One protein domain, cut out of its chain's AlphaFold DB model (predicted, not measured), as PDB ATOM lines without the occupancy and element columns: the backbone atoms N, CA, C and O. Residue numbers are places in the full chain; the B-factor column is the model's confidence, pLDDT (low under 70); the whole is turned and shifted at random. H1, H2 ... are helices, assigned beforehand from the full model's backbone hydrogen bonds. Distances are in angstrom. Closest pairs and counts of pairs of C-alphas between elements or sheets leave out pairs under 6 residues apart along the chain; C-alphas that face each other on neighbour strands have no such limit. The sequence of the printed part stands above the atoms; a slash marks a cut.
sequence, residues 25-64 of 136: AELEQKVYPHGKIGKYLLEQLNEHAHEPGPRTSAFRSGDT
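AT A GLANCE: This is residues 25 to 64 of the 136 residues of an uncharacterized protein of bioreactor metagenome (UniProt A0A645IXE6). The printed part makes an open frame on one long helix, H2, with the short H1 folded back alongside H2 and the short H3 beyond the far end of H2. After H3, residues 57 to 64 fold back as a tail with no named element, and the two ends of the printed part come to lie 8.7 A apart, measured from C-alpha 25 to C-alpha 64. There are 40 printed residues with three named helices, in the order H1, H2, H3, and no named strand; the class is all helix. The whole is only just loose, close to compact, with a radius of gyration of the C-alphas of 11.1 A, and the C-alphas span 32 by 16 by 10 A.

HOW THE PARTS SIT: Begin at Ala 25, where you find H1, residues 25 to 30. Past a tight link of 4 residues comes H2, residues 35 to 49, which runs the opposite way to H1 at a shallow tilt of 19 degrees. Look at Leu 27 and Leu 42 for their closest C-alphas, 6.5 A apart; the two helices are close but not clearly touching, with 2 pairs of C-alphas within 8 A. A tight link of 2 residues then leads to H3, residues 52 to 56. H2 and H3 are close but not clearly touching, and their closest C-alphas are those of Ala 49 and Arg 55, 6.3 A apart. H1 and H3 are apart. In H1, H2 and H3 every O i to N i+4 pair is within hydrogen-bond range.

IN THESE COORDINATES: Find C-alpha 25 at (-86.549, -11.450, -8.415); from there H1 runs 8.6 A to the C-alpha of Lys 30. Next find C-alpha 35 at (-91.880, -26.573, -2.698), the first of H2; this helix of 15 residues, the longest, covers 21.3 A from first to last C-alpha and ends at Ala 49. H3 begins at Pro 52 and ends at C-alpha 56, at (-71.327, -14.409, -22.665), 6.3 A from its first C-alpha.

THE WHOLE: Look to Gly 35 and Ala 58 for the two C-alphas farthest apart, 32.4 A; by its outline the whole is only just a rod. Residues 50 to 56, of which 52 to 56 belong to H3, stand free. The printed part runs from residue 25 to residue 64 of a full chain of 136 residues and has no cut, and neither link between helices is long. In the B-factor column you will find a mean pLDDT of the printed part of 94.2, and no printed residue is under 70.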
ATOM      1  N   ALA A  25     -85.733 -11.904  -9.545       97.75
ATOM      2  CA  ALA A  25     -86.549 -11.450  -8.415       97.75
ATOM      3  C   ALA A  25     -88.015 -11.920  -8.503       97.75
ATOM      4  O   ALA A  25     -88.604 -12.339  -7.507       97.75
ATOM      5  N   GLU A  26     -88.613 -11.898  -9.698       98.06
ATOM      6  CA  GLU A  26     -89.964 -12.424  -9.906       98.06
ATOM      7  C   GLU A  26     -90.023 -13.935  -9.657       98.06
ATOM      8  O   GLU A  26     -90.951 -14.418  -9.008       98.06
ATOM      9  N   LEU A  27     -89.019 -14.683 -10.120       98.25
ATOM     10  CA  LEU A  27     -88.941 -16.124  -9.886       98.25
ATOM     11  C   LEU A  27     -88.678 -16.452  -8.406       98.25
ATOM     12  O   LEU A  27     -89.279 -17.382  -7.866       98.25
ATOM     13  N   GLU A  28     -87.849 -15.673  -7.714       98.31
ATOM     14  CA  GLU A  28     -87.661 -15.768  -6.261       98.31
ATOM     15  C   GLU A  28     -88.971 -15.559  -5.500       98.31
ATOM     16  O   GLU A  28     -89.247 -16.270  -4.535       98.31
ATOM     17  N   GLN A  29     -89.811 -14.624  -5.943       98.50
ATOM     18  CA  GLN A  29     -91.078 -14.340  -5.282       98.50
ATOM     19  C   GLN A  29     -92.177 -15.357  -5.626       98.50
ATOM     20  O   GLN A  29     -92.917 -15.782  -4.738       98.50
ATOM     21  N   LYS A  30     -92.324 -15.720  -6.907       98.44
ATOM     22  CA  LYS A  30     -93.489 -16.462  -7.428       98.44
ATOM     23  C   LYS A  30     -93.224 -17.935  -7.740       98.44
ATOM     24  O   LYS A  30     -94.167 -18.668  -8.013       98.44
ATOM     25  N   VAL A  31     -91.969 -18.384  -7.743       98.56
ATOM     26  CA  VAL A  31     -91.601 -19.772  -8.084       98.56
ATOM     27  C   VAL A  31     -90.914 -20.451  -6.907       98.56
ATOM     28  O   VAL A  31     -91.385 -21.488  -6.443       98.56
ATOM     29  N   TYR A  32     -89.848 -19.853  -6.377       98.50
ATOM     30  CA  TYR A  32     -89.023 -20.444  -5.318       98.50
ATOM     31  C   TYR A  32     -89.797 -20.934  -4.074       98.50
ATOM     32  O   TYR A  32     -89.485 -22.024  -3.587       98.50
ATOM     33  N   PRO A  33     -90.840 -20.236  -3.566       98.06
ATOM     34  CA  PRO A  33     -91.546 -20.664  -2.355       98.06
ATOM     35  C   PRO A  33     -92.400 -21.931  -2.530       98.06
ATOM     36  O   PRO A  33     -92.884 -22.491  -1.545       98.06
ATOM     37  N   HIS A  34     -92.626 -22.401  -3.760       98.06
ATOM     38  CA  HIS A  34     -93.614 -23.440  -4.067       98.06
ATOM     39  C   HIS A  34     -93.027 -24.862  -4.071       98.06
ATOM     40  O   HIS A  34     -93.181 -25.645  -5.012       98.06
ATOM     41  N   GLY A  35     -92.380 -25.223  -2.961       95.44
ATOM     42  CA  GLY A  35     -91.880 -26.573  -2.698       95.44
ATOM     43  C   GLY A  35     -90.643 -26.957  -3.519       95.44
ATOM     44  O   GLY A  35     -89.940 -26.114  -4.069       95.44
ATOM     45  N   LYS A  36     -90.355 -28.266  -3.589       97.12
ATOM     46  CA  LYS A  36     -89.121 -28.787  -4.214       97.12
ATOM     47  C   LYS A  36     -88.994 -28.422  -5.696       97.12
ATOM     48  O   LYS A  36     -87.889 -28.148  -6.144       97.12
ATOM     49  N   ILE A  37     -90.107 -28.415  -6.434       97.62
ATOM     50  CA  ILE A  37     -90.118 -28.068  -7.863       97.62
ATOM     51  C   ILE A  37     -89.789 -26.587  -8.047       97.62
ATOM     52  O   ILE A  37     -88.897 -26.268  -8.821       97.62
ATOM     53  N   GLY A  38     -90.458 -25.697  -7.307       98.25
ATOM     54  CA  GLY A  38     -90.192 -24.261  -7.376       98.25
ATOM     55  C   GLY A  38     -88.736 -23.917  -7.057       98.25
ATOM     56  O   GLY A  38     -88.078 -23.213  -7.822       98.25
ATOM     57  N   LYS A  39     -88.204 -24.509  -5.983       98.38
ATOM     58  CA  LYS A  39     -86.793 -24.384  -5.606       98.38
ATOM     59  C   LYS A  39     -85.850 -24.857  -6.721       98.38
ATOM     60  O   LYS A  39     -84.975 -24.104  -7.132       98.38
ATOM     61  N   TYR A  40     -86.077 -26.063  -7.246       98.56
ATOM     62  CA  TYR A  40     -85.265 -26.639  -8.322       98.56
ATOM     63  C   TYR A  40     -85.252 -25.765  -9.580       98.56
ATOM     64  O   TYR A  40     -84.186 -25.532 -10.139       98.56
ATOM     65  N   LEU A  41     -86.415 -25.261 -10.009       98.19
ATOM     66  CA  LEU A  41     -86.527 -24.444 -11.219       98.19
ATOM     67  C   LEU A  41     -85.693 -23.163 -11.127       98.19
ATOM     68  O   LEU A  41     -85.003 -22.827 -12.085       98.19
ATOM     69  N   LEU A  42     -85.730 -22.467  -9.986       98.06
ATOM     70  CA  LEU A  42     -84.925 -21.259  -9.807       98.06
ATOM     71  C   LEU A  42     -83.434 -21.580  -9.669       98.06
ATOM     72  O   LEU A  42     -82.617 -20.946 -10.332       98.06
ATOM     73  N   GLU A  43     -83.073 -22.547  -8.821       98.19
ATOM     74  CA  GLU A  43     -81.669 -22.885  -8.562       98.19
ATOM     75  C   GLU A  43     -80.968 -23.347  -9.841       98.19
ATOM     76  O   GLU A  43     -79.929 -22.795 -10.191       98.19
ATOM     77  N   GLN A  44     -81.579 -24.263 -10.599       97.88
ATOM     78  CA  GLN A  44     -81.027 -24.710 -11.879       97.88
ATOM     79  C   GLN A  44     -80.902 -23.580 -12.890       97.88
ATOM     80  O   GLN A  44     -79.891 -23.489 -13.581       97.88
ATOM     81  N   LEU A  45     -81.909 -22.707 -12.988       96.12
ATOM     82  CA  LEU A  45     -81.842 -21.586 -13.917       96.12
ATOM     83  C   LEU A  45     -80.716 -20.622 -13.544       96.12
ATOM     84  O   LEU A  45     -80.007 -20.151 -14.427       96.12
ATOM     85  N   ASN A  46     -80.527 -20.348 -12.252       95.06
ATOM     86  CA  ASN A  46     -79.470 -19.468 -11.767       95.06
ATOM     87  C   ASN A  46     -78.070 -20.087 -11.948       95.06
ATOM     88  O   ASN A  46     -77.137 -19.413 -12.385       95.06
ATOM     89  N   GLU A  47     -77.926 -21.387 -11.683       96.19
ATOM     90  CA  GLU A  47     -76.697 -22.146 -11.951       96.19
ATOM     91  C   GLU A  47     -76.348 -22.119 -13.441       96.19
ATOM     92  O   GLU A  47     -75.254 -21.682 -13.814       96.19
ATOM     93  N   HIS A  48     -77.308 -22.479 -14.298       94.81
ATOM     94  CA  HIS A  48     -77.153 -22.413 -15.747       94.81
ATOM     95  C   HIS A  48     -76.854 -20.983 -16.202       94.81
ATOM     96  O   HIS A  48     -76.034 -20.743 -17.094       94.81
ATOM     97  N   ALA A  49     -77.449 -19.989 -15.535       93.06
ATOM     98  CA  ALA A  49     -77.197 -18.604 -15.859       93.06
ATOM     99  C   ALA A  49     -75.733 -18.199 -15.649       93.06
ATOM    100  O   ALA A  49     -75.253 -17.259 -16.289       93.06
ATOM    101  N   HIS A  50     -75.001 -18.921 -14.812       92.25
ATOM    102  CA  HIS A  50     -73.601 -18.682 -14.524       92.25
ATOM    103  C   HIS A  50     -72.612 -19.521 -15.348       92.25
ATOM    104  O   HIS A  50     -71.399 -19.337 -15.214       92.25
ATOM    105  N   GLU A  51     -73.088 -20.369 -16.257       95.00
ATOM    106  CA  GLU A  51     -72.232 -21.113 -17.180       95.00
ATOM    107  C   GLU A  51     -71.582 -20.202 -18.248       95.00
ATOM    108  O   GLU A  51     -72.158 -19.173 -18.621       95.00
ATOM    109  N   PRO A  52     -70.400 -20.560 -18.798       93.81
ATOM    110  CA  PRO A  52     -69.664 -19.717 -19.751       93.81
ATOM    111  C   PRO A  52     -70.463 -19.300 -20.995       93.81
ATOM    112  O   PRO A  52     -70.364 -18.153 -21.436       93.81
ATOM    113  N   GLY A  53     -71.266 -20.214 -21.551       92.94
ATOM    114  CA  GLY A  53     -72.061 -19.953 -22.754       92.94
ATOM    115  C   GLY A  53     -73.148 -18.910 -22.492       92.94
ATOM    116  O   GLY A  53     -73.103 -17.822 -23.067       92.94
ATOM    117  N   PRO A  54     -74.085 -19.177 -21.570       92.12
ATOM    118  CA  PRO A  54     -75.114 -18.216 -21.206       92.12
ATOM    119  C   PRO A  54     -74.547 -16.882 -20.684       92.12
ATOM    120  O   PRO A  54     -75.052 -15.829 -21.071       92.12
ATOM    121  N   ARG A  55     -73.469 -16.884 -19.879       89.12
ATOM    122  CA  ARG A  55     -72.824 -15.654 -19.357       89.12
ATOM    123  C   ARG A  55     -72.323 -14.694 -20.428       89.12
ATOM    124  O   ARG A  55     -72.334 -13.493 -20.193       89.12
ATOM    125  N   THR A  56     -71.870 -15.215 -21.561       89.88
ATOM    126  CA  THR A  56     -71.327 -14.409 -22.665       89.88
ATOM    127  C   THR A  56     -72.330 -14.216 -23.805       89.88
ATOM    128  O   THR A  56     -72.012 -13.593 -24.817       89.88
ATOM    129  N   SER A  57     -73.554 -14.726 -23.645       89.50
ATOM    130  CA  SER A  57     -74.609 -14.625 -24.646       89.50
ATOM    131  C   SER A  57     -75.112 -13.191 -24.785       89.50
ATOM    132  O   SER A  57     -75.601 -12.594 -23.827       89.50
ATOM    133  N   ALA A  58     -75.097 -12.676 -26.017       85.75
ATOM    134  CA  ALA A  58     -75.710 -11.392 -26.362       85.75
ATOM    135  C   ALA A  58     -77.245 -11.391 -26.207       85.75
ATOM    136  O   ALA A  58     -77.860 -10.330 -26.228       85.75
ATOM    137  N   PHE A  59     -77.866 -12.566 -26.055       80.38
ATOM    138  CA  PHE A  59     -79.310 -12.707 -25.841       80.38
ATOM    139  C   PHE A  59     -79.725 -12.557 -24.375       80.38
ATOM    140  O   PHE A  59     -80.892 -12.762 -24.052       80.38
ATOM    141  N   ARG A  60     -78.792 -12.223 -23.477       82.31
ATOM    142  CA  ARG A  60     -79.107 -11.934 -22.080       82.31
ATOM    143  C   ARG A  60     -78.659 -10.544 -21.679       82.31
ATOM    144  O   ARG A  60     -77.597 -10.074 -22.076       82.31
ATOM    145  N   SER A  61     -79.447  -9.936 -20.803       79.38
ATOM    146  CA  SER A  61     -79.153  -8.641 -20.200       79.38
ATOM    147  C   SER A  61     -79.506  -8.649 -18.715       79.38
ATOM    148  O   SER A  61     -80.667  -8.848 -18.359       79.38
ATOM    149  N   GLY A  62     -78.518  -8.392 -17.857       84.88
ATOM    150  CA  GLY A  62     -78.716  -8.281 -16.407       84.88
ATOM    151  C   GLY A  62     -79.318  -9.535 -15.765       84.88
ATOM    152  O   GLY A  62     -79.075 -10.652 -16.223       84.88
ATOM    153  N   ASP A  63     -80.135  -9.328 -14.730       89.88
ATOM    154  CA  ASP A  63     -80.769 -10.384 -13.926       89.88
ATOM    155  C   ASP A  63     -82.121 -10.822 -14.508       89.88
ATOM    156  O   ASP A  63     -83.138 -10.913 -13.812       89.88
ATOM    157  N   THR A  64     -82.141 -11.088 -15.816       93.62
ATOM    158  CA  THR A  64     -83.339 -11.544 -16.529       93.62
ATOM    159  C   THR A  64     -83.096 -12.832 -17.300       93.62
ATOM    160  O   THR A  64     -81.968 -13.175 -17.665       93.62
TER     161      THR A  64